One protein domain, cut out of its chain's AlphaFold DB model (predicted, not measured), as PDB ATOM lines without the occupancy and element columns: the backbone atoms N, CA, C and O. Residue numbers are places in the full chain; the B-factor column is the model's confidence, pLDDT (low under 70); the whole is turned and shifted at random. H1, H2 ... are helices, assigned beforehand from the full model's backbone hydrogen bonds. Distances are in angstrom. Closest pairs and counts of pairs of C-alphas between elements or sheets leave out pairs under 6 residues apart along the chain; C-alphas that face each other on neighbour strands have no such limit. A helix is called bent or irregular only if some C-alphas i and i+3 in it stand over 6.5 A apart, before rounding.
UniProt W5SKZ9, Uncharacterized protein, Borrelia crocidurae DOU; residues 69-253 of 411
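AT A GLANCE: This is residues 69 to 253 of the 411 residues of an uncharacterized protein of Borrelia crocidurae DOU (UniProt W5SKZ9). Three long helices, H4b, H5 and H7, run side by side as an up-and-down bundle, each against the one before it, and make the long axis; H3 crosses H4b, with short H2 and H4a near it, and H1 packs on H5 with residues 71 to 74. The printed part has 185 residues with seven named helices, H1 to H7, and no named strand: all helix. It is compact, radius of gyration of the C-alphas 17.7 A, but elongated, spanning 58 by 36 by 30 A.

HOW THE PARTS SIT: H1, residues 69 to 82, touches the hub H5, residues 183 to 214, at a steep tilt of 62 degrees; the closest C-alphas, Ser 74 and Cys 194, are 5.9 A apart. H2, residues 94 to 101, and H3, residues 106 to 122, form a hairpin and only just touch, with 3 pairs of C-alphas within 8 A, the closest Val 96 and Ile 112 at 7.2 A. H3 is irregular, C-alphas 107 and 110 being 8.2 A apart. H4, residues 138 to 175, assigned as one helix by its hydrogen bonds, is bent, C-alphas 147 and 150 being 9.1 A apart; its arms are H4a, 138 to 147, and H4b, 150 to 175, itself irregular, with C-alphas 158 and 161 7.3 A apart. H3 touches H4b about perpendicular at 79 degrees, closest C-alphas Phe 111 and Ile 160, 6.4 A. H7, residues 223 to 252, touches H4b (closest C-alphas Met 169 and Leu 237, 4.9 A) and H5 (Ala 196 and Leu 233, 6.0 A). H6, residues 217 to 220, touches H5. Every O i to N i+4 pair is within hydrogen-bond range in H1, H2 and H4a, against 11 of 13 in H3, 13 of 22 in H4b, 27 of 28 in H5 and 25 of 26 in H7; H6 is too short for one.

IN THESE COORDINATES: H1 begins at C-alpha 69 (16.084, -33.084, 13.652). H4b measures 36.5 A, H5 46.0 A and H7 43.7 A, ending at C-alpha 252 (6.414, -14.906, 42.620).

THE WHOLE: The printed part has no cut. The links H1 to H2 and H3 to H4 are long. Residues 69 to 92, 106, 125 to 134 and 177 to 184 have pLDDT under 70.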
ATOM      1  N   LYS A  69      15.439 -31.767  13.732       43.47
ATOM      2  CA  LYS A  69      16.084 -33.084  13.652       43.47
ATOM      3  C   LYS A  69      17.369 -33.180  14.484       43.47
ATOM      4  O   LYS A  69      17.607 -34.208  15.115       43.47
ATOM      5  N   ASP A  70      18.189 -32.128  14.518       41.50
ATOM      6  CA  ASP A  70      19.376 -32.055  15.383       41.50
ATOM      7  C   ASP A  70      18.959 -32.032  16.872       41.50
ATOM      8  O   ASP A  70      19.582 -32.694  17.706       41.50
ATOM      9  N   ILE A  71      17.857 -31.354  17.210       39.28
ATOM     10  CA  ILE A  71      17.265 -31.312  18.556       39.28
ATOM     11  C   ILE A  71      16.617 -32.642  18.924       39.28
ATOM     12  O   ILE A  71      16.829 -33.109  20.032       39.28
ATOM     13  N   GLU A  72      15.867 -33.287  18.039       44.53
ATOM     14  CA  GLU A  72      15.254 -34.600  18.250       44.53
ATOM     15  C   GLU A  72      16.315 -35.687  18.390       44.53
ATOM     16  O   GLU A  72      16.211 -36.534  19.277       44.53
ATOM     17  N   SER A  73      17.379 -35.624  17.586       47.97
ATOM     18  CA  SER A  73      18.566 -36.465  17.745       47.97
ATOM     19  C   SER A  73      19.194 -36.254  19.123       47.97
ATOM     20  O   SER A  73      19.467 -37.214  19.843       47.97
ATOM     21  N   SER A  74      19.317 -35.000  19.558       41.34
ATOM     22  CA  SER A  74      19.882 -34.663  20.865       41.34
ATOM     23  C   SER A  74      18.943 -34.969  22.044       41.34
ATOM     24  O   SER A  74      19.395 -35.327  23.126       41.34
ATOM     25  N   VAL A  75      17.625 -34.905  21.864       43.97
ATOM     26  CA  VAL A  75      16.613 -35.304  22.854       43.97
ATOM     27  C   VAL A  75      16.560 -36.826  22.964       43.97
ATOM     28  O   VAL A  75      16.517 -37.355  24.073       43.97
ATOM     29  N   SER A  76      16.645 -37.537  21.840       46.97
ATOM     30  CA  SER A  76      16.834 -38.990  21.788       46.97
ATOM     31  C   SER A  76      18.125 -39.394  22.506       46.97
ATOM     32  O   SER A  76      18.143 -40.336  23.294       46.97
ATOM     33  N   PHE A  77      19.186 -38.605  22.354       45.22
ATOM     34  CA  PHE A  77      20.445 -38.773  23.070       45.22
ATOM     35  C   PHE A  77      20.337 -38.541  24.585       45.22
ATOM     36  O   PHE A  77      20.882 -39.311  25.377       45.22
ATOM     37  N   VAL A  78      19.591 -37.520  25.013       46.34
ATOM     38  CA  VAL A  78      19.259 -37.285  26.430       46.34
ATOM     39  C   VAL A  78      18.395 -38.411  26.990       46.34
ATOM     40  O   VAL A  78      18.585 -38.813  28.135       46.34
ATOM     41  N   ALA A  79      17.474 -38.960  26.200       46.41
ATOM     42  CA  ALA A  79      16.688 -40.127  26.582       46.41
ATOM     43  C   ALA A  79      17.574 -41.379  26.721       46.41
ATOM     44  O   ALA A  79      17.425 -42.127  27.686       46.41
ATOM     45  N   LEU A  80      18.555 -41.570  25.831       47.84
ATOM     46  CA  LEU A  80      19.557 -42.637  25.931       47.84
ATOM     47  C   LEU A  80      20.403 -42.506  27.208       47.84
ATOM     48  O   LEU A  80      20.591 -43.498  27.907       47.84
ATOM     49  N   SER A  81      20.828 -41.292  27.579       46.38
ATOM     50  CA  SER A  81      21.538 -41.062  28.847       46.38
ATOM     51  C   SER A  81      20.636 -41.135  30.089       46.38
ATOM     52  O   SER A  81      21.122 -41.351  31.201       46.38
ATOM     53  N   ALA A  82      19.320 -40.958  29.928       47.41
ATOM     54  CA  ALA A  82      18.313 -41.050  30.989       47.41
ATOM     55  C   ALA A  82      17.791 -42.461  31.254       47.41
ATOM     56  O   ALA A  82      17.357 -42.737  32.372       47.41
ATOM     57  N   ASN A  83      17.889 -43.364  30.280       45.88
ATOM     58  CA  ASN A  83      17.465 -44.754  30.437       45.88
ATOM     59  C   ASN A  83      18.437 -45.597  31.281       45.88
ATOM     60  O   ASN A  83      18.072 -46.681  31.741       45.88
ATOM     61  N   GLY A  84      19.635 -45.086  31.576       46.09
ATOM     62  CA  GLY A  84      20.415 -45.555  32.715       46.09
ATOM     63  C   GLY A  84      19.762 -45.066  34.006       46.09
ATOM     64  O   GLY A  84      20.002 -43.940  34.425       46.09
ATOM     65  N   LYS A  85      18.916 -45.885  34.643       42.16
ATOM     66  CA  LYS A  85      18.405 -45.621  36.000       42.16
ATOM     67  C   LYS A  85      19.587 -45.417  36.961       42.16
ATOM     68  O   LYS A  85      20.137 -46.385  37.470       42.16
ATOM     69  N   VAL A  86      19.964 -44.168  37.236       44.66
ATOM     70  CA  VAL A  86      21.090 -43.842  38.138       44.66
ATOM     71  C   VAL A  86      20.758 -44.127  39.614       44.66
ATOM     72  O   VAL A  86      21.667 -44.268  40.427       44.66
ATOM     73  N   ASP A  87      19.485 -44.340  39.960       41.69
ATOM     74  CA  ASP A  87      19.067 -44.602  41.349       41.69
ATOM     75  C   ASP A  87      18.541 -46.028  41.589       41.69
ATOM     76  O   ASP A  87      18.180 -46.387  42.706       41.69
ATOM     77  N   GLY A  88      18.544 -46.873  40.553       43.38
ATOM     78  CA  GLY A  88      18.135 -48.276  40.627       43.38
ATOM     79  C   GLY A  88      19.164 -49.162  39.945       43.38
ATOM     80  O   GLY A  88      18.903 -49.660  38.853       43.38
ATOM     81  N   PHE A  89      20.340 -49.307  40.562       53.25
ATOM     82  CA  PHE A  89      21.393 -50.178  40.044       53.25
ATOM     83  C   PHE A  89      20.957 -51.633  40.108       53.25
ATOM     84  O   PHE A  89      20.741 -52.178  41.192       53.25
ATOM     85  N   ASP A  90      20.890 -52.267  38.942       55.12
ATOM     86  CA  ASP A  90      20.904 -53.716  38.873       55.12
ATOM     87  C   ASP A  90      22.351 -54.188  39.038       55.12
ATOM     88  O   ASP A  90      23.135 -54.248  38.089       55.12
ATOM     89  N   TRP A  91      22.721 -54.489  40.282       58.59
ATOM     90  CA  TRP A  91      24.035 -55.032  40.630       58.59
ATOM     91  C   TRP A  91      24.299 -56.417  40.011       58.59
ATOM     92  O   TRP A  91      25.400 -56.940  40.151       58.59
ATOM     93  N   ASN A  92      23.324 -57.000  39.303       56.62
ATOM     94  CA  ASN A  92      23.449 -58.296  38.639       56.62
ATOM     95  C   ASN A  92      23.938 -58.209  37.184       56.62
ATOM     96  O   ASN A  92      23.983 -59.229  36.494       56.62
ATOM     97  N   LEU A  93      24.308 -57.023  36.690       72.81
ATOM     98  CA  LEU A  93      24.849 -56.885  35.337       72.81
ATOM     99  C   LEU A  93      26.200 -57.621  35.194       72.81
ATOM    100  O   LEU A  93      27.064 -57.478  36.066       72.81
ATOM    101  N   PRO A  94      26.449 -58.338  34.076       83.19
ATOM    102  CA  PRO A  94      27.728 -59.011  33.819       83.19
ATOM    103  C   PRO A  94      28.942 -58.091  33.989       83.19
ATOM    104  O   PRO A  94      29.941 -58.481  34.587       83.19
ATOM    105  N   LEU A  95      28.827 -56.840  33.536       83.44
ATOM    106  CA  LEU A  95      29.871 -55.829  33.675       83.44
ATOM    107  C   LEU A  95      30.170 -55.484  35.145       83.44
ATOM    108  O   LEU A  95      31.332 -55.397  35.526       83.44
ATOM    109  N   VAL A  96      29.155 -55.372  36.008       83.88
ATOM    110  CA  VAL A  96      29.350 -55.123  37.451       83.88
ATOM    111  C   VAL A  96      30.066 -56.299  38.116       83.88
ATOM    112  O   VAL A  96      30.953 -56.096  38.949       83.88
ATOM    113  N   LYS A  97      29.739 -57.531  37.705       86.81
ATOM    114  CA  LYS A  97      30.437 -58.731  38.172       86.81
ATOM    115  C   LYS A  97      31.916 -58.717  37.767       86.81
ATOM    116  O   LYS A  97      32.761 -58.956  38.621       86.81
ATOM    117  N   LEU A  98      32.234 -58.363  36.521       89.88
ATOM    118  CA  LEU A  98      33.622 -58.222  36.059       89.88
ATOM    119  C   LEU A  98      34.395 -57.167  36.869       89.88
ATOM    120  O   LEU A  98      35.523 -57.406  37.290       89.88
ATOM    121  N   LEU A  99      33.786 -56.006  37.126       88.50
ATOM    122  CA  LEU A  99      34.409 -54.958  37.944       88.50
ATOM    123  C   LEU A  99      34.643 -55.437  39.388       88.50
ATOM    124  O   LEU A  99      35.697 -55.171  39.967       88.50
ATOM    125  N   SER A 100      33.711 -56.222  39.933       87.69
ATOM    126  CA  SER A 100      33.863 -56.862  41.246       87.69
ATOM    127  C   SER A 100      35.009 -57.881  41.262       87.69
ATOM    128  O   SER A 100      35.785 -57.912  42.214       87.69
ATOM    129  N   GLU A 101      35.176 -58.677  40.198       91.00
ATOM    130  CA  GLU A 101      36.314 -59.596  40.018       91.00
ATOM    131  C   GLU A 101      37.657 -58.847  39.952       91.00
ATOM    132  O   GLU A 101      38.680 -59.355  40.409       91.00
ATOM    133  N   PHE A 102      37.656 -57.604  39.466       91.94
ATOM    134  CA  PHE A 102      38.814 -56.706  39.515       91.94
ATOM    135  C   PHE A 102      39.038 -56.047  40.879       91.94
ATOM    136  O   PHE A 102      39.984 -55.269  41.035       91.94
ATOM    137  N   GLY A 103      38.230 -56.382  41.884       86.31
ATOM    138  CA  GLY A 103      38.330 -55.855  43.239       86.31
ATOM    139  C   GLY A 103      37.804 -54.429  43.371       86.31
ATOM    140  O   GLY A 103      38.260 -53.713  44.257       86.31
ATOM    141  N   MET A 104      36.907 -53.996  42.479       86.19
ATOM    142  CA  MET A 104      36.177 -52.735  42.621       86.19
ATOM    143  C   MET A 104      34.905 -53.019  43.416       86.19
ATOM    144  O   MET A 104      34.072 -53.821  42.991       86.19
ATOM    145  N   SER A 105      34.790 -52.430  44.605       75.69
ATOM    146  CA  SER A 105      33.717 -52.742  45.556       75.69
ATOM    147  C   SER A 105      32.596 -51.698  45.522       75.69
ATOM    148  O   SER A 105      32.601 -50.763  44.720       75.69
ATOM    149  N   SER A 106      31.631 -51.820  46.437       64.56
ATOM    150  CA  SER A 106      30.637 -50.774  46.693       64.56
ATOM    151  C   SER A 106      31.249 -49.420  47.061       64.56
ATOM    152  O   SER A 106      30.586 -48.401  46.878       64.56
ATOM    153  N   ASP A 107      32.488 -49.391  47.554       73.94
ATOM    154  CA  ASP A 107      33.189 -48.149  47.891       73.94
ATOM    155  C   ASP A 107      33.626 -47.389  46.621       73.94
ATOM    156  O   ASP A 107      33.719 -46.163  46.632       73.94
ATOM    157  N   ASP A 108      33.748 -48.091  45.486       81.50
ATOM    158  CA  ASP A 108      34.047 -47.539  44.157       81.50
ATOM    159  C   ASP A 108      32.777 -47.198  43.354       81.50
ATOM    160  O   ASP A 108      32.790 -47.143  42.120       81.50
ATOM    161  N   LYS A 109      31.646 -46.959  44.032       82.56
ATOM    162  CA  LYS A 109      30.327 -46.765  43.400       82.56
ATOM    163  C   LYS A 109      30.341 -45.746  42.259       82.56
ATOM    164  O   LYS A 109      29.747 -45.993  41.215       82.56
ATOM    165  N   GLU A 110      31.009 -44.613  42.442       85.44
ATOM    166  CA  GLU A 110      31.099 -43.556  41.426       85.44
ATOM    167  C   GLU A 110      31.924 -43.991  40.207       85.44
ATOM    168  O   GLU A 110      31.567 -43.692  39.070       85.44
ATOM    169  N   PHE A 111      32.980 -44.773  40.418       90.12
ATOM    170  CA  PHE A 111      33.771 -45.321  39.324       90.12
ATOM    171  C   PHE A 111      32.991 -46.380  38.533       90.12
ATOM    172  O   PHE A 111      32.973 -46.345  37.306       90.12
ATOM    173  N   ILE A 112      32.270 -47.272  39.221       86.81
ATOM    174  CA  ILE A 112      31.399 -48.272  38.581       86.81
ATOM    175  C   ILE A 112      30.327 -47.582  37.727       86.81
ATOM    176  O   ILE A 112      30.117 -47.953  36.571       86.81
ATOM    177  N   LYS A 113      29.685 -46.537  38.263       84.12
ATOM    178  CA  LYS A 113      28.717 -45.716  37.523       84.12
ATOM    179  C   LYS A 113      29.322 -45.101  36.266       84.12
ATOM    180  O   LYS A 113      28.696 -45.143  35.209       84.12
ATOM    181  N   PHE A 114      30.528 -44.553  36.379       89.62
ATOM    182  CA  PHE A 114      31.246 -44.006  35.239       89.62
ATOM    183  C   PHE A 114      31.515 -45.072  34.166       89.62
ATOM    184  O   PHE A 114      31.258 -44.812  32.997       89.62
ATOM    185  N   ILE A 115      31.957 -46.282  34.531       90.62
ATOM    186  CA  ILE A 115      32.210 -47.350  33.547       90.62
ATOM    187  C   ILE A 115      30.924 -47.790  32.835       90.62
ATOM    188  O   ILE A 115      30.937 -47.999  31.624       90.62
ATOM    189  N   LEU A 116      29.800 -47.879  33.548       84.50
ATOM    190  CA  LEU A 116      28.498 -48.176  32.936       84.50
ATOM    191  C   LEU A 116      28.036 -47.053  31.999       84.50
ATOM    192  O   LEU A 116      27.466 -47.298  30.937       84.50
ATOM    193  N   HIS A 117      28.301 -45.802  32.373       85.75
ATOM    194  CA  HIS A 117      28.051 -44.664  31.501       85.75
ATOM    195  C   HIS A 117      28.941 -44.700  30.250       85.75
ATOM    196  O   HIS A 117      28.450 -44.470  29.147       85.75
ATOM    197  N   LEU A 118      30.218 -45.051  30.406       88.31
ATOM    198  CA  LEU A 118      31.152 -45.225  29.301       88.31
ATOM    199  C   LEU A 118      30.684 -46.334  28.352       88.31
ATOM    200  O   LEU A 118      30.652 -46.093  27.151       88.31
ATOM    201  N   GLU A 119      30.234 -47.490  28.861       86.81
ATOM    202  CA  GLU A 119      29.615 -48.547  28.043       86.81
ATOM    203  C   GLU A 119      28.500 -47.965  27.166       86.81
ATOM    204  O   GLU A 119      28.529 -48.113  25.947       86.81
ATOM    205  N   SER A 120      27.566 -47.216  27.764       81.69
ATOM    206  CA  SER A 120      26.459 -46.598  27.027       81.69
ATOM    207  C   SER A 120      26.923 -45.669  25.900       81.69
ATOM    208  O   SER A 120      26.231 -45.573  24.885       81.69
ATOM    209  N   ILE A 121      28.048 -44.969  26.067       82.25
ATOM    210  CA  ILE A 121      28.629 -44.105  25.029       82.25
ATOM    211  C   ILE A 121      29.263 -44.958  23.930       82.25
ATOM    212  O   ILE A 121      29.003 -44.739  22.747       82.25
ATOM    213  N   MET A 122      30.071 -45.944  24.319       84.19
ATOM    214  CA  MET A 122      30.825 -46.792  23.397       84.19
ATOM    215  C   MET A 122      29.922 -47.689  22.547       84.19
ATOM    216  O   MET A 122      30.281 -48.010  21.414       84.19
ATOM    217  N   THR A 123      28.743 -48.050  23.060       79.69
ATOM    218  CA  THR A 123      27.749 -48.851  22.335       79.69
ATOM    219  C   THR A 123      26.724 -48.027  21.557       79.69
ATOM    220  O   THR A 123      25.840 -48.586  20.911       79.69
ATOM    221  N   SER A 124      26.794 -46.696  21.632       72.00
ATOM    222  CA  SER A 124      25.867 -45.811  20.926       72.00
ATOM    223  C   SER A 124      26.333 -45.554  19.494       72.00
ATOM    224  O   SER A 124      27.421 -45.018  19.264       72.00
ATOM    225  N   SER A 125      25.463 -45.861  18.529       65.62
ATOM    226  CA  SER A 125      25.652 -45.532  17.111       65.62
ATOM    227  C   SER A 125      25.472 -44.041  16.805       65.62
ATOM    228  O   SER A 125      25.865 -43.591  15.740       65.62
ATOM    229  N   ASN A 126      24.892 -43.258  17.722       61.75
ATOM    230  CA  ASN A 126      24.540 -41.851  17.477       61.75
ATOM    231  C   ASN A 126      25.708 -40.874  17.727       61.75
ATOM    232  O   ASN A 126      25.552 -39.667  17.558       61.75
ATOM    233  N   VAL A 127      26.876 -41.379  18.143       58.44
ATOM    234  CA  VAL A 127      28.125 -40.611  18.295       58.44
ATOM    235  C   VAL A 127      29.070 -41.027  17.167       58.44
ATOM    236  O   VAL A 127      29.995 -41.820  17.378       58.44
ATOM    237  N   GLU A 128      28.805 -40.555  15.950       52.16
ATOM    238  CA  GLU A 128      29.701 -40.779  14.813       52.16
ATOM    239  C   GLU A 128      30.813 -39.717  14.802       52.16
ATOM    240  O   GLU A 128      30.557 -38.512  14.763       52.16
ATOM    241  N   ILE A 129      32.067 -40.173  14.839       54.19
ATOM    242  CA  ILE A 129      33.262 -39.367  14.564       54.19
ATOM    243  C   ILE A 129      33.982 -40.078  13.431       54.19
ATOM    244  O   ILE A 129      34.545 -41.145  13.648       54.19
ATOM    245  N   SER A 130      34.005 -39.484  12.241       53.88
ATOM    246  CA  SER A 130      34.497 -40.109  11.002       53.88
ATOM    247  C   SER A 130      35.892 -40.755  11.070       53.88
ATOM    248  O   SER A 130      36.217 -41.541  10.187       53.88
ATOM    249  N   GLU A 131      36.706 -40.463  12.090       52.06
ATOM    250  CA  GLU A 131      38.107 -40.891  12.195       52.06
ATOM    251  C   GLU A 131      38.417 -41.894  13.332       52.06
ATOM    252  O   GLU A 131      39.491 -42.485  13.311       52.06
ATOM    253  N   TYR A 132      37.511 -42.160  14.292       52.75
ATOM    254  CA  TYR A 132      37.803 -43.006  15.485       52.75
ATOM    255  C   TYR A 132      36.656 -43.973  15.851       52.75
ATOM    256  O   TYR A 132      36.358 -44.229  17.020       52.75
ATOM    257  N   ASN A 133      35.986 -44.472  14.815       57.94
ATOM    258  CA  ASN A 133      34.601 -44.947  14.784       57.94
ATOM    259  C   ASN A 133      34.329 -46.383  15.284       57.94
ATOM    260  O   ASN A 133      33.379 -47.012  14.817       57.94
ATOM    261  N   GLU A 134      35.089 -46.926  16.235       65.25
ATOM    262  CA  GLU A 134      34.671 -48.207  16.824       65.25
ATOM    263  C   GLU A 134      33.450 -47.971  17.727       65.25
ATOM    264  O   GLU A 134      33.521 -47.322  18.774       65.25
ATOM    265  N   THR A 135      32.291 -48.427  17.245       76.00
ATOM    266  CA  THR A 135      31.072 -48.594  18.035       76.00
ATOM    267  C   THR A 135      30.987 -50.067  18.379       76.00
ATOM    268  O   THR A 135      30.963 -50.904  17.481       76.00
ATOM    269  N   TYR A 136      30.964 -50.369  19.669       83.31
ATOM    270  CA  TYR A 136      31.008 -51.740  20.155       83.31
ATOM    271  C   TYR A 136      29.599 -52.238  20.459       83.31
ATOM    272  O   TYR A 136      28.719 -51.488  20.875       83.31
ATOM    273  N   THR A 137      29.373 -53.531  20.329       87.38
ATOM    274  CA  THR A 137      28.299 -54.205  21.056       87.38
ATOM    275  C   THR A 137      28.649 -54.269  22.548       87.38
ATOM    276  O   THR A 137      29.809 -54.119  22.942       87.38
ATOM    277  N   LYS A 138      27.658 -54.520  23.413       84.94
ATOM    278  CA  LYS A 138      27.912 -54.702  24.856       84.94
ATOM    279  C   LYS A 138      28.896 -55.841  25.134       84.94
ATOM    280  O   LYS A 138      29.771 -55.700  25.981       84.94
ATOM    281  N   ASP A 139      28.797 -56.935  24.379       88.25
ATOM    282  CA  ASP A 139      29.693 -58.085  24.523       88.25
ATOM    283  C   ASP A 139      31.124 -57.752  24.078       88.25
ATOM    284  O   ASP A 139      32.090 -58.150  24.734       88.25
ATOM    285  N   GLU A 140      31.289 -56.987  22.996       91.25
ATOM    286  CA  GLU A 140      32.603 -56.501  22.560       91.25
ATOM    287  C   GLU A 140      33.217 -55.556  23.594       91.25
ATOM    288  O   GLU A 140      34.369 -55.752  23.976       91.25
ATOM    289  N   PHE A 141      32.448 -54.593  24.111       90.56
ATOM    290  CA  PHE A 141      32.916 -53.684  25.159       90.56
ATOM    291  C   PHE A 141      33.314 -54.444  26.434       90.56
ATOM    292  O   PHE A 141      34.392 -54.215  26.990       90.56
ATOM    293  N   TYR A 142      32.498 -55.410  26.864       92.06
ATOM    294  CA  TYR A 142      32.799 -56.282  28.000       92.06
ATOM    295  C   TYR A 142      34.117 -57.046  27.806       92.06
ATOM    296  O   TYR A 142      34.990 -57.036  28.680       92.06
ATOM    297  N   ASN A 143      34.289 -57.689  26.649       93.12
ATOM    298  CA  ASN A 143      35.506 -58.434  26.330       93.12
ATOM    299  C   ASN A 143      36.727 -57.511  26.236       93.12
ATOM    300  O   ASN A 143      37.823 -57.891  26.652       93.12
ATOM    301  N   LEU A 144      36.542 -56.285  25.753       93.12
ATOM    302  CA  LEU A 144      37.591 -55.281  25.672       93.12
ATOM    303  C   LEU A 144      38.079 -54.864  27.065       93.12
ATOM    304  O   LEU A 144      39.286 -54.863  27.314       93.12
ATOM    305  N   LEU A 145      37.166 -54.611  28.008       93.62
ATOM    306  CA  LEU A 145      37.528 -54.360  29.407       93.62
ATOM    307  C   LEU A 145      38.233 -55.571  30.032       93.62
ATOM    308  O   LEU A 145      39.281 -55.424  30.665       93.62
ATOM    309  N   LYS A 146      37.721 -56.782  29.798       93.75
ATOM    310  CA  LYS A 146      38.361 -58.014  30.273       93.75
ATOM    311  C   LYS A 146      39.811 -58.136  29.780       93.75
ATOM    312  O   LYS A 146      40.691 -58.479  30.567       93.75
ATOM    313  N   ASN A 147      40.064 -57.800  28.516       93.69
ATOM    314  CA  ASN A 147      41.392 -57.837  27.897       93.69
ATOM    315  C   ASN A 147      42.322 -56.706  28.365       93.69
ATOM    316  O   ASN A 147      43.542 -56.877  28.367       93.69
ATOM    317  N   LEU A 148      41.776 -55.550  28.755       93.38
ATOM    318  CA  LEU A 148      42.554 -54.460  29.352       93.38
ATOM    319  C   LEU A 148      43.089 -54.826  30.738       93.38
ATOM    320  O   LEU A 148      44.208 -54.431  31.082       93.38
ATOM    321  N   GLY A 149      42.303 -55.575  31.510       94.06
ATOM    322  CA  GLY A 149      42.626 -55.977  32.873       94.06
ATOM    323  C   GLY A 149      42.436 -54.861  33.907       94.06
ATOM    324  O   GLY A 149      42.362 -53.671  33.587       94.06
ATOM    325  N   ALA A 150      42.381 -55.269  35.178       93.19
ATOM    326  CA  ALA A 150      42.050 -54.409  36.317       93.19
ATOM    327  C   ALA A 150      42.897 -53.127  36.391       93.19
ATOM    328  O   ALA A 150      42.356 -52.035  36.576       93.19
ATOM    329  N   ASP A 151      44.215 -53.246  36.215       92.19
ATOM    330  CA  ASP A 151      45.148 -52.127  36.386       92.19
ATOM    331  C   ASP A 151      44.941 -51.028  35.346       92.19
ATOM    332  O   ASP A 151      45.005 -49.845  35.676       92.19
ATOM    333  N   ASN A 152      44.653 -51.395  34.094       93.62
ATOM    334  CA  ASN A 152      44.384 -50.407  33.053       93.62
ATOM    335  C   ASN A 152      43.008 -49.775  33.225       93.62
ATOM    336  O   ASN A 152      42.880 -48.568  33.043       93.62
ATOM    337  N   ILE A 153      42.001 -50.544  33.647       93.19
ATOM    338  CA  ILE A 153      40.672 -49.987  33.919       93.19
ATOM    339  C   ILE A 153      40.752 -48.956  35.044       93.19
ATOM    340  O   ILE A 153      40.231 -47.857  34.885       93.19
ATOM    341  N   ARG A 154      41.482 -49.231  36.134       92.56
ATOM    342  CA  ARG A 154      41.665 -48.263  37.234       92.56
ATOM    343  C   ARG A 154      42.253 -46.923  36.780       92.56
ATOM    344  O   ARG A 154      41.962 -45.897  37.395       92.56
ATOM    345  N   LYS A 155      43.038 -46.886  35.697       93.75
ATOM    346  CA  LYS A 155      43.579 -45.631  35.140       93.75
ATOM    347  C   LYS A 155      42.494 -44.717  34.558       93.75
ATOM    348  O   LYS A 155      42.726 -43.516  34.472       93.75
ATOM    349  N   LEU A 156      41.313 -45.242  34.221       93.94
ATOM    350  CA  LEU A 156      40.174 -44.453  33.735       93.94
ATOM    351  C   LEU A 156      39.526 -43.589  34.833       93.94
ATOM    352  O   LEU A 156      38.702 -42.731  34.531       93.94
ATOM    353  N   SER A 157      39.917 -43.774  36.099       92.50
ATOM    354  CA  SER A 157      39.447 -42.963  37.233       92.50
ATOM    355  C   SER A 157      39.707 -41.460  37.071       92.50
ATOM    356  O   SER A 157      39.011 -40.652  37.683       92.50
ATOM    357  N   VAL A 158      40.638 -41.064  36.194       93.56
ATOM    358  CA  VAL A 158      40.896 -39.655  35.853       93.56
ATOM    359  C   VAL A 158      39.662 -38.927  35.303       93.56
ATOM    360  O   VAL A 158      39.580 -37.707  35.410       93.56
ATOM    361  N   PHE A 159      38.688 -39.655  34.747       95.00
ATOM    362  CA  PHE A 159      37.461 -39.088  34.182       95.00
ATOM    363  C   PHE A 159      36.305 -38.978  35.185       95.00
ATOM    364  O   PHE A 159      35.247 -38.470  34.820       95.00
ATOM    365  N   ILE A 160      36.475 -39.413  36.441       92.81
ATOM    366  CA  ILE A 160      35.390 -39.391  37.438       92.81
ATOM    367  C   ILE A 160      34.848 -37.971  37.646       92.81
ATOM    368  O   ILE A 160      33.635 -37.782  37.636       92.81
ATOM    369  N   GLU A 161      35.716 -36.968  37.798       94.69
ATOM    370  CA  GLU A 161      35.271 -35.580  38.012       94.69
ATOM    371  C   GLU A 161      34.563 -35.001  36.780       94.69
ATOM    372  O   GLU A 161      33.568 -34.289  36.907       94.69
ATOM    373  N   LEU A 162      35.005 -35.384  35.580       94.62
ATOM    374  CA  LEU A 162      34.331 -35.020  34.337       94.62
ATOM    375  C   LEU A 162      32.930 -35.633  34.246       94.62
ATOM    376  O   LEU A 162      31.962 -34.946  33.920       94.62
ATOM    377  N   TRP A 163      32.805 -36.912  34.587       91.44
ATOM    378  CA  TRP A 163      31.519 -37.595  34.614       91.44
ATOM    379  C   TRP A 163      30.574 -37.023  35.680       91.44
ATOM    380  O   TRP A 163      29.381 -36.875  35.414       91.44
ATOM    381  N   LYS A 164      31.083 -36.633  36.857       91.44
ATOM    382  CA  LYS A 164      30.286 -35.937  37.880       91.44
ATOM    383  C   LYS A 164      29.731 -34.614  37.358       91.44
ATOM    384  O   LYS A 164      28.533 -34.387  37.503       91.44
ATOM    385  N   ALA A 165      30.558 -33.793  36.703       92.75
ATOM    386  CA  ALA A 165      30.118 -32.533  36.100       92.75
ATOM    387  C   ALA A 165      29.018 -32.756  35.046       92.75
ATOM    388  O   ALA A 165      27.992 -32.073  35.050       92.75
ATOM    389  N   TYR A 166      29.183 -33.769  34.189       89.94
ATOM    390  CA  TYR A 166      28.154 -34.179  33.231       89.94
ATOM    391  C   TYR A 166      26.851 -34.601  33.926       89.94
ATOM    392  O   TYR A 166      25.768 -34.137  33.565       89.94
ATOM    393  N   ASN A 167      26.947 -35.481  34.925       84.94
ATOM    394  CA  ASN A 167      25.789 -36.026  35.624       84.94
ATOM    395  C   ASN A 167      25.020 -34.932  36.377       84.94
ATOM    396  O   ASN A 167      23.789 -34.903  36.341       84.94
ATOM    397  N   GLU A 168      25.738 -34.000  37.005       88.12
ATOM    398  CA  GLU A 168      25.143 -32.829  37.634       88.12
ATOM    399  C   GLU A 168      24.378 -31.996  36.598       88.12
ATOM    400  O   GLU A 168      23.162 -31.840  36.727       88.12
ATOM    401  N   MET A 169      25.036 -31.556  35.521       87.50
ATOM    402  CA  MET A 169      24.416 -30.775  34.444       87.50
ATOM    403  C   MET A 169      23.145 -31.441  33.893       87.50
ATOM    404  O   MET A 169      22.100 -30.795  33.781       87.50
ATOM    405  N   ILE A 170      23.193 -32.746  33.608       83.25
ATOM    406  CA  ILE A 170      22.032 -33.511  33.135       83.25
ATOM    407  C   ILE A 170      20.909 -33.545  34.173       83.25
ATOM    408  O   ILE A 170      19.742 -33.391  33.806       83.25
ATOM    409  N   SER A 171      21.223 -33.747  35.455       82.62
ATOM    410  CA  SER A 171      20.205 -33.803  36.510       82.62
ATOM    411  C   SER A 171      19.402 -32.500  36.595       82.62
ATOM    412  O   SER A 171      18.173 -32.536  36.686       82.62
ATOM    413  N   TYR A 172      20.078 -31.355  36.455       82.75
ATOM    414  CA  TYR A 172      19.454 -30.037  36.417       82.75
ATOM    415  C   TYR A 172      18.665 -29.809  35.132       82.75
ATOM    416  O   TYR A 172      17.550 -29.283  35.181       82.75
ATOM    417  N   PHE A 173      19.206 -30.241  33.994       80.81
ATOM    418  CA  PHE A 173      18.533 -30.102  32.710       80.81
ATOM    419  C   PHE A 173      17.222 -30.905  32.644       80.81
ATOM    420  O   PHE A 173      16.213 -30.405  32.158       80.81
ATOM    421  N   ARG A 174      17.190 -32.126  33.199       76.19
ATOM    422  CA  ARG A 174      15.997 -33.001  33.205       76.19
ATOM    423  C   ARG A 174      14.793 -32.393  33.916       76.19
ATOM    424  O   ARG A 174      13.652 -32.667  33.548       76.19
ATOM    425  N   VAL A 175      15.045 -31.626  34.972       74.19
ATOM    426  CA  VAL A 175      13.985 -31.026  35.787       74.19
ATOM    427  C   VAL A 175      13.642 -29.610  35.351       74.19
ATOM    428  O   VAL A 175      12.641 -29.070  35.829       74.19
ATOM    429  N   ILE A 176      14.440 -28.996  34.467       72.12
ATOM    430  CA  ILE A 176      14.133 -27.653  33.997       72.12
ATOM    431  C   ILE A 176      12.896 -27.692  33.099       72.12
ATOM    432  O   ILE A 176      12.760 -28.501  32.181       72.12
ATOM    433  N   LYS A 177      11.951 -26.812  33.405       67.31
ATOM    434  CA  LYS A 177      10.756 -26.579  32.602       67.31
ATOM    435  C   LYS A 177      10.605 -25.068  32.493       67.31
ATOM    436  O   LYS A 177       9.869 -24.517  33.314       67.31
ATOM    437  N   PRO A 178      11.334 -24.418  31.562       65.25
ATOM    438  CA  PRO A 178      11.282 -22.972  31.419       65.25
ATOM    439  C   PRO A 178       9.838 -22.512  31.316       65.25
ATOM    440  O   PRO A 178       9.068 -23.033  30.501       65.25
ATOM    441  N   LYS A 179       9.438 -21.621  32.221       64.00
ATOM    442  CA  LYS A 179       8.035 -21.200  32.327       64.00
ATOM    443  C   LYS A 179       7.698 -20.160  31.293       64.00
ATOM    444  O   LYS A 179       6.596 -20.149  30.744       64.00
ATOM    445  N   ILE A 180       8.675 -19.316  31.011       60.34
ATOM    446  CA  ILE A 180       8.624 -18.455  29.858       60.34
ATOM    447  C   ILE A 180       8.899 -19.313  28.617       60.34
ATOM    448  O   ILE A 180      10.033 -19.672  28.307       60.34
ATOM    449  N   LYS A 181       7.813 -19.666  27.923       54.22
ATOM    450  CA  LYS A 181       7.835 -20.329  26.617       54.22
ATOM    451  C   LYS A 181       8.103 -19.300  25.518       54.22
ATOM    452  O   LYS A 181       7.213 -19.000  24.732       54.22
ATOM    453  N   PHE A 182       9.298 -18.721  25.499       61.78
ATOM    454  CA  PHE A 182       9.813 -18.197  24.237       61.78
ATOM    455  C   PHE A 182      10.594 -19.328  23.603       61.78
ATOM    456  O   PHE A 182      11.548 -19.832  24.205       61.78
ATOM    457  N   ASP A 183      10.120 -19.768  22.441       61.03
ATOM    458  CA  ASP A 183      10.687 -20.906  21.724       61.03
ATOM    459  C   ASP A 183      12.202 -20.724  21.559       61.03
ATOM    460  O   ASP A 183      12.946 -21.662  21.822       61.03
ATOM    461  N   ASP A 184      12.655 -19.489  21.332       67.50
ATOM    462  CA  ASP A 184      14.060 -19.108  21.152       67.50
ATOM    463  C   ASP A 184      14.940 -19.287  22.408       67.50
ATOM    464  O   ASP A 184      16.096 -19.694  22.310       67.50
ATOM    465  N   VAL A 185      14.413 -19.053  23.615       73.94
ATOM    466  CA  VAL A 185      15.203 -19.164  24.864       73.94
ATOM    467  C   VAL A 185      15.447 -20.624  25.216       73.94
ATOM    468  O   VAL A 185      16.563 -21.032  25.546       73.94
ATOM    469  N   LEU A 186      14.382 -21.428  25.151       74.12
ATOM    470  CA  LEU A 186      14.479 -22.865  25.381       74.12
ATOM    471  C   LEU A 186      15.325 -23.520  24.290       74.12
ATOM    472  O   LEU A 186      16.083 -24.445  24.578       74.12
ATOM    473  N   PHE A 187      15.181 -23.046  23.055       77.31
ATOM    474  CA  PHE A 187      15.976 -23.465  21.919       77.31
ATOM    475  C   PHE A 187      17.471 -23.250  22.151       77.31
ATOM    476  O   PHE A 187      18.238 -24.208  22.061       77.31
ATOM    477  N   GLU A 188      17.881 -22.034  22.510       81.06
ATOM    478  CA  GLU A 188      19.292 -21.693  22.694       81.06
ATOM    479  C   GLU A 188      19.903 -22.475  23.868       81.06
ATOM    480  O   GLU A 188      20.980 -23.064  23.743       81.06
ATOM    481  N   LEU A 189      19.171 -22.597  24.984       80.56
ATOM    482  CA  LEU A 189      19.605 -23.405  26.127       80.56
ATOM    483  C   LEU A 189      19.774 -24.884  25.750       80.56
ATOM    484  O   LEU A 189      20.767 -25.512  26.122       80.56
ATOM    485  N   LYS A 190      18.808 -25.447  25.008       80.19
ATOM    486  CA  LYS A 190      18.888 -26.819  24.489       80.19
ATOM    487  C   LYS A 190      20.088 -26.971  23.566       80.19
ATOM    488  O   LYS A 190      20.849 -27.909  23.751       80.19
ATOM    489  N   SER A 191      20.276 -26.059  22.618       80.75
ATOM    490  CA  SER A 191      21.384 -26.078  21.662       80.75
ATOM    491  C   SER A 191      22.736 -26.123  22.382       80.75
ATOM    492  O   SER A 191      23.511 -27.058  22.175       80.75
ATOM    493  N   ASN A 192      22.970 -25.202  23.323       83.12
ATOM    494  CA  ASN A 192      24.203 -25.143  24.114       83.12
ATOM    495  C   ASN A 192      24.435 -26.418  24.937       83.12
ATOM    496  O   ASN A 192      25.538 -26.965  24.953       83.12
ATOM    497  N   PHE A 193      23.381 -26.937  25.570       84.56
ATOM    498  CA  PHE A 193      23.437 -28.205  26.290       84.56
ATOM    499  C   PHE A 193      23.807 -29.380  25.378       84.56
ATOM    500  O   PHE A 193      24.671 -30.185  25.725       84.56
ATOM    501  N   CYS A 194      23.188 -29.474  24.203       79.94
ATOM    502  CA  CYS A 194      23.417 -30.573  23.269       79.94
ATOM    503  C   CYS A 194      24.846 -30.551  22.722       79.94
ATOM    504  O   CYS A 194      25.482 -31.601  22.657       79.94
ATOM    505  N   VAL A 195      25.372 -29.364  22.401       81.94
ATOM    506  CA  VAL A 195      26.765 -29.194  21.970       81.94
ATOM    507  C   VAL A 195      27.729 -29.689  23.047       81.94
ATOM    508  O   VAL A 195      28.549 -30.552  22.752       81.94
ATOM    509  N   ALA A 196      27.593 -29.233  24.296       84.31
ATOM    510  CA  ALA A 196      28.498 -29.636  25.378       84.31
ATOM    511  C   ALA A 196      28.453 -31.149  25.654       84.31
ATOM    512  O   ALA A 196      29.483 -31.804  25.824       84.31
ATOM    513  N   VAL A 197      27.251 -31.728  25.649       83.75
ATOM    514  CA  VAL A 197      27.038 -33.168  25.823       83.75
ATOM    515  C   VAL A 197      27.679 -33.974  24.691       83.75
ATOM    516  O   VAL A 197      28.342 -34.982  24.949       83.75
ATOM    517  N   PHE A 198      27.507 -33.530  23.448       81.44
ATOM    518  CA  PHE A 198      28.087 -34.188  22.286       81.44
ATOM    519  C   PHE A 198      29.618 -34.116  22.307       81.44
ATOM    520  O   PHE A 198      30.276 -35.145  22.155       81.44
ATOM    521  N   SER A 199      30.181 -32.939  22.594       83.62
ATOM    522  CA  SER A 199      31.623 -32.728  22.745       83.62
ATOM    523  C   SER A 199      32.221 -33.646  23.822       83.62
ATOM    524  O   SER A 199      33.243 -34.293  23.586       83.62
ATOM    525  N   TYR A 200      31.558 -33.770  24.977       88.50
ATOM    526  CA  TYR A 200      31.958 -34.676  26.058       88.50
ATOM    527  C   TYR A 200      31.961 -36.155  25.624       88.50
ATOM    528  O   TYR A 200      32.918 -36.880  25.905       88.50
ATOM    529  N   PHE A 201      30.935 -36.614  24.900       85.56
ATOM    530  CA  PHE A 201      30.869 -38.010  24.443       85.56
ATOM    531  C   PHE A 201      31.932 -38.305  23.395       85.56
ATOM    532  O   PHE A 201      32.561 -39.362  23.435       85.56
ATOM    533  N   GLN A 202      32.159 -37.365  22.474       82.56
ATOM    534  CA  GLN A 202      33.202 -37.508  21.472       82.56
ATOM    535  C   GLN A 202      34.587 -37.605  22.111       82.56
ATOM    536  O   GLN A 202      35.391 -38.458  21.729       82.56
ATOM    537  N   PHE A 203      34.840 -36.764  23.113       88.25
ATOM    538  CA  PHE A 203      36.075 -36.787  23.879       88.25
ATOM    539  C   PHE A 203      36.292 -38.131  24.573       88.25
ATOM    540  O   PHE A 203      37.331 -38.754  24.365       88.25
ATOM    541  N   LEU A 204      35.295 -38.630  25.312       89.12
ATOM    542  CA  LEU A 204      35.403 -39.931  25.973       89.12
ATOM    543  C   LEU A 204      35.611 -41.078  24.982       89.12
ATOM    544  O   LEU A 204      36.476 -41.919  25.214       89.12
ATOM    545  N   LYS A 205      34.863 -41.100  23.871       86.69
ATOM    546  CA  LYS A 205      34.977 -42.155  22.852       86.69
ATOM    547  C   LYS A 205      36.373 -42.180  22.233       86.69
ATOM    548  O   LYS A 205      36.995 -43.240  22.162       86.69
ATOM    549  N   ARG A 206      36.902 -41.009  21.860       86.75
ATOM    550  CA  ARG A 206      38.262 -40.866  21.323       86.75
ATOM    551  C   ARG A 206      39.317 -41.292  22.343       86.75
ATOM    552  O   ARG A 206      40.139 -42.150  22.035       86.75
ATOM    553  N   SER A 207      39.279 -40.727  23.550       90.69
ATOM    554  CA  SER A 207      40.270 -41.016  24.588       90.69
ATOM    555  C   SER A 207      40.253 -42.478  25.010       90.69
ATOM    556  O   SER A 207      41.311 -43.056  25.240       90.69
ATOM    557  N   PHE A 208      39.076 -43.104  25.089       91.25
ATOM    558  CA  PHE A 208      38.987 -44.524  25.395       91.25
ATOM    559  C   PHE A 208      39.586 -45.372  24.274       91.25
ATOM    560  O   PHE A 208      40.487 -46.157  24.555       91.25
ATOM    561  N   ASN A 209      39.165 -45.183  23.019       89.44
ATOM    562  CA  ASN A 209      39.675 -45.962  21.884       89.44
ATOM    563  C   ASN A 209      41.201 -45.849  21.739       89.44
ATOM    564  O   ASN A 209      41.887 -46.852  21.548       89.44
ATOM    565  N   GLU A 210      41.757 -44.652  21.918       90.00
ATOM    566  CA  GLU A 210      43.206 -44.449  21.912       90.00
ATOM    567  C   GLU A 210      43.892 -45.158  23.094       90.00
ATOM    568  O   GLU A 210      44.929 -45.808  22.933       90.00
ATOM    569  N   PHE A 211      43.279 -45.127  24.278       92.19
ATOM    570  CA  PHE A 211      43.797 -45.814  25.459       92.19
ATOM    571  C   PHE A 211      43.792 -47.339  25.320       92.19
ATOM    572  O   PHE A 211      44.715 -47.985  25.819       92.19
ATOM    573  N   VAL A 212      42.820 -47.925  24.612       90.06
ATOM    574  CA  VAL A 212      42.798 -49.371  24.329       90.06
ATOM    575  C   VAL A 212      44.068 -49.817  23.602       90.06
ATOM    576  O   VAL A 212      44.634 -50.868  23.927       90.06
ATOM    577  N   VAL A 213      44.535 -49.003  22.655       88.69
ATOM    578  CA  VAL A 213      45.722 -49.279  21.839       88.69
ATOM    579  C   VAL A 213      47.004 -48.965  22.610       88.69
ATOM    580  O   VAL A 213      47.904 -49.802  22.684       88.69
ATOM    581  N   VAL A 214      47.091 -47.773  23.205       89.50
ATOM    582  CA  VAL A 214      48.337 -47.251  23.790       89.50
ATOM    583  C   VAL A 214      48.592 -47.791  25.204       89.50
ATOM    584  O   VAL A 214      49.740 -48.034  25.570       89.50
ATOM    585  N   LYS A 215      47.536 -47.984  26.010       87.50
ATOM    586  CA  LYS A 215      47.558 -48.469  27.413       87.50
ATOM    587  C   LYS A 215      48.422 -47.649  28.386       87.50
ATOM    588  O   LYS A 215      48.680 -48.060  29.524       87.50
ATOM    589  N   ASP A 216      48.823 -46.456  27.964       87.50
ATOM    590  CA  ASP A 216      49.585 -45.484  28.737       87.50
ATOM    591  C   ASP A 216      48.718 -44.246  28.960       87.50
ATOM    592  O   ASP A 216      48.420 -43.494  28.032       87.50
ATOM    593  N   LYS A 217      48.280 -44.056  30.208       86.50
ATOM    594  CA  LYS A 217      47.364 -42.970  30.558       86.50
ATOM    595  C   LYS A 217      48.005 -41.600  30.351       86.50
ATOM    596  O   LYS A 217      47.299 -40.671  29.994       86.50
ATOM    597  N   ASP A 218      49.318 -41.482  30.549       86.75
ATOM    598  CA  ASP A 218      50.003 -40.190  30.535       86.75
ATOM    599  C   ASP A 218      50.252 -39.718  29.093       86.75
ATOM    600  O   ASP A 218      50.465 -38.532  28.852       86.75
ATOM    601  N   LYS A 219      50.168 -40.639  28.121       88.19
ATOM    602  CA  LYS A 219      50.208 -40.332  26.685       88.19
ATOM    603  C   LYS A 219      48.842 -39.993  26.100       88.19
ATOM    604  O   LYS A 219      48.778 -39.205  25.167       88.19
ATOM    605  N   VAL A 220      47.774 -40.596  26.624       88.44
ATOM    606  CA  VAL A 220      46.425 -40.469  26.048       88.44
ATOM    607  C   VAL A 220      45.578 -39.426  26.773       88.44
ATOM    608  O   VAL A 220      44.818 -38.682  26.154       88.44
ATOM    609  N   PHE A 221      45.674 -39.353  28.100       90.62
ATOM    610  CA  PHE A 221      44.819 -38.491  28.908       90.62
ATOM    611  C   PHE A 221      45.542 -37.190  29.228       90.62
ATOM    612  O   PHE A 221      46.391 -37.138  30.112       90.62
ATOM    613  N   SER A 222      45.168 -36.117  28.532       89.69
ATOM    614  CA  SER A 222      45.628 -34.763  28.853       89.69
ATOM    615  C   SER A 222      44.822 -34.189  30.029       89.69
ATOM    616  O   SER A 222      43.623 -33.932  29.865       89.69
ATOM    617  N   PRO A 223      45.438 -33.923  31.202       89.44
ATOM    618  CA  PRO A 223      44.724 -33.352  32.345       89.44
ATOM    619  C   PRO A 223      44.122 -31.978  32.032       89.44
ATOM    620  O   PRO A 223      43.001 -31.685  32.438       89.44
ATOM    621  N   ASN A 224      44.833 -31.159  31.252       91.50
ATOM    622  CA  ASN A 224      44.358 -29.839  30.834       91.50
ATOM    623  C   ASN A 224      43.096 -29.942  29.972       91.50
ATOM    624  O   ASN A 224      42.178 -29.140  30.124       91.50
ATOM    625  N   LEU A 225      43.032 -30.950  29.098       91.50
ATOM    626  CA  LEU A 225      41.867 -31.173  28.252       91.50
ATOM    627  C   LEU A 225      40.665 -31.644  29.082       91.50
ATOM    628  O   LEU A 225      39.569 -31.125  28.906       91.50
ATOM    629  N   ILE A 226      40.875 -32.546  30.050       94.06
ATOM    630  CA  ILE A 226      39.820 -32.973  30.988       94.06
ATOM    631  C   ILE A 226      39.246 -31.768  31.747       94.06
ATOM    632  O   ILE A 226      38.028 -31.615  31.830       94.06
ATOM    633  N   VAL A 227      40.108 -30.884  32.260       94.44
ATOM    634  CA  VAL A 227      39.686 -29.655  32.954       94.44
ATOM    635  C   VAL A 227      38.898 -28.725  32.026       94.44
ATOM    636  O   VAL A 227      37.895 -28.156  32.455       94.44
ATOM    637  N   ALA A 228      39.295 -28.597  30.757       94.12
ATOM    638  CA  ALA A 228      38.564 -27.793  29.779       94.12
ATOM    639  C   ALA A 228      37.135 -28.318  29.545       94.12
ATOM    640  O   ALA A 228      36.188 -27.533  29.571       94.12
ATOM    641  N   TYR A 229      36.954 -29.637  29.416       93.06
ATOM    642  CA  TYR A 229      35.623 -30.243  29.283       93.06
ATOM    643  C   TYR A 229      34.774 -30.112  30.557       93.06
ATOM    644  O   TYR A 229      33.568 -29.877  30.470       93.06
ATOM    645  N   ILE A 230      35.385 -30.204  31.746       95.38
ATOM    646  CA  ILE A 230      34.691 -29.918  33.015       95.38
ATOM    647  C   ILE A 230      34.175 -28.477  33.016       95.38
ATOM    648  O   ILE A 230      33.025 -28.236  33.390       95.38
ATOM    649  N   TYR A 231      35.004 -27.522  32.591       94.50
ATOM    650  CA  TYR A 231      34.623 -26.116  32.514       94.50
ATOM    651  C   TYR A 231      33.476 -25.883  31.522       94.50
ATOM    652  O   TYR A 231      32.534 -25.166  31.853       94.50
ATOM    653  N   GLU A 232      33.502 -26.520  30.348       91.38
ATOM    654  CA  GLU A 232      32.430 -26.427  29.346       91.38
ATOM    655  C   GLU A 232      31.081 -26.915  29.904       91.38
ATOM    656  O   GLU A 232      30.093 -26.177  29.876       91.38
ATOM    657  N   LEU A 233      31.052 -28.113  30.500       91.12
ATOM    658  CA  LEU A 233      29.851 -28.668  31.138       91.12
ATOM    659  C   LEU A 233      29.361 -27.781  32.292       91.12
ATOM    660  O   LEU A 233      28.164 -27.511  32.421       91.12
ATOM    661  N   SER A 234      30.290 -27.278  33.109       94.00
ATOM    662  CA  SER A 234      29.976 -26.391  34.236       94.00
ATOM    663  C   SER A 234      29.413 -25.048  33.766       94.00
ATOM    664  O   SER A 234      28.498 -24.513  34.387       94.00
ATOM    665  N   SER A 235      29.911 -24.508  32.652       91.50
ATOM    666  CA  SER A 235      29.417 -23.264  32.056       91.50
ATOM    667  C   SER A 235      27.958 -23.403  31.614       91.50
ATOM    668  O   SER A 235      27.138 -22.533  31.906       91.50
ATOM    669  N   VAL A 236      27.603 -24.521  30.972       89.31
ATOM    670  CA  VAL A 236      26.209 -24.814  30.600       89.31
ATOM    671  C   VAL A 236      25.335 -25.033  31.836       89.31
ATOM    672  O   VAL A 236      24.226 -24.506  31.900       89.31
ATOM    673  N   LEU A 237      25.818 -25.766  32.845       90.12
ATOM    674  CA  LEU A 237      25.102 -25.924  34.116       90.12
ATOM    675  C   LEU A 237      24.776 -24.560  34.742       90.12
ATOM    676  O   LEU A 237      23.648 -24.325  35.170       90.12
ATOM    677  N   VAL A 238      25.741 -23.646  34.761       92.06
ATOM    678  CA  VAL A 238      25.564 -22.290  35.283       92.06
ATOM    679  C   VAL A 238      24.489 -21.520  34.498       92.06
ATOM    680  O   VAL A 238      23.628 -20.888  35.110       92.06
ATOM    681  N   GLU A 239      24.461 -21.633  33.168       89.94
ATOM    682  CA  GLU A 239      23.402 -21.057  32.321       89.94
ATOM    683  C   GLU A 239      22.009 -21.627  32.677       89.94
ATOM    684  O   GLU A 239      21.058 -20.867  32.872       89.94
ATOM    685  N   ILE A 240      21.896 -22.949  32.872       87.62
ATOM    686  CA  ILE A 240      20.660 -23.618  33.328       87.62
ATOM    687  C   ILE A 240      20.215 -23.065  34.691       87.62
ATOM    688  O   ILE A 240      19.028 -22.801  34.907       87.62
ATOM    689  N   LEU A 241      21.149 -22.872  35.626       90.94
ATOM    690  CA  LEU A 241      20.854 -22.348  36.960       90.94
ATOM    691  C   LEU A 241      20.343 -20.903  36.918       90.94
ATOM    692  O   LEU A 241      19.396 -20.588  37.641       90.94
ATOM    693  N   TYR A 242      20.896 -20.050  36.052       91.88
ATOM    694  CA  TYR A 242      20.386 -18.688  35.864       91.88
ATOM    695  C   TYR A 242      18.940 -18.685  35.369       91.88
ATOM    696  O   TYR A 242      18.111 -17.953  35.912       91.88
ATOM    697  N   MET A 243      18.596 -19.556  34.420       88.19
ATOM    698  CA  MET A 243      17.212 -19.676  33.950       88.19
ATOM    699  C   MET A 243      16.266 -20.134  35.068       88.19
ATOM    700  O   MET A 243      15.179 -19.583  35.225       88.19
ATOM    701  N   ARG A 244      16.704 -21.065  35.930       87.00
ATOM    702  CA  ARG A 244      15.913 -21.489  37.102       87.00
ATOM    703  C   ARG A 244      15.698 -20.368  38.116       87.00
ATOM    704  O   ARG A 244      14.622 -20.299  38.708       87.00
ATOM    705  N   VAL A 245      16.714 -19.538  38.359       90.25
ATOM    706  CA  VAL A 245      16.597 -18.351  39.223       90.25
ATOM    707  C   VAL A 245      15.532 -17.419  38.666       90.25
ATOM    708  O   VAL A 245      14.614 -17.038  39.393       90.25
ATOM    709  N   PHE A 246      15.628 -17.102  37.374       90.25
ATOM    710  CA  PHE A 246      14.675 -16.229  36.712       90.25
ATOM    711  C   PHE A 246      13.241 -16.780  36.811       90.25
ATOM    712  O   PHE A 246      12.375 -16.082  37.332       90.25
ATOM    713  N   ASP A 247      13.001 -18.041  36.422       87.50
ATOM    714  CA  ASP A 247      11.673 -18.675  36.489       87.50
ATOM    715  C   ASP A 247      11.082 -18.626  37.905       87.50
ATOM    716  O   ASP A 247       9.926 -18.245  38.104       87.50
ATOM    717  N   ARG A 248      11.894 -18.983  38.911       88.25
ATOM    718  CA  ARG A 248      11.480 -18.990  40.320       88.25
ATOM    719  C   ARG A 248      11.086 -17.600  40.809       88.25
ATOM    720  O   ARG A 248      10.173 -17.489  41.627       88.25
ATOM    721  N   CYS A 249      11.796 -16.563  40.379       90.50
ATOM    722  CA  CYS A 249      11.463 -15.192  40.747       90.50
ATOM    723  C   CYS A 249      10.214 -14.727  40.004       90.50
ATOM    724  O   CYS A 249       9.284 -14.235  40.637       90.50
ATOM    725  N   TYR A 250      10.154 -14.972  38.695       89.00
ATOM    726  CA  TYR A 250       9.040 -14.599  37.831       89.00
ATOM    727  C   TYR A 250       7.695 -15.176  38.309       89.00
ATOM    728  O   TYR A 250       6.669 -14.494  38.296       89.00
ATOM    729  N   ASP A 251       7.702 -16.405  38.828       87.31
ATOM    730  CA  ASP A 251       6.531 -17.038  39.443       87.31
ATOM    731  C   ASP A 251       5.948 -16.277  40.628       87.31
ATOM    732  O   ASP A 251       4.736 -16.299  40.841       87.31
ATOM    733  N   LYS A 252       6.808 -15.629  41.410       89.62
ATOM    734  CA  LYS A 252       6.414 -14.906  42.620       89.62
ATOM    735  C   LYS A 252       5.938 -13.489  42.319       89.62
ATOM    736  O   LYS A 252       5.319 -12.880  43.183       89.62
ATOM    737  N   LEU A 253       6.228 -12.977  41.124       89.62
ATOM    738  CA  LEU A 253       5.814 -11.646  40.699       89.62
ATOM    739  C   LEU A 253       4.300 -11.564  40.502       89.62
ATOM    740  O   LEU A 253       3.677 -12.496  39.976       89.62
TER     741      LEU A 253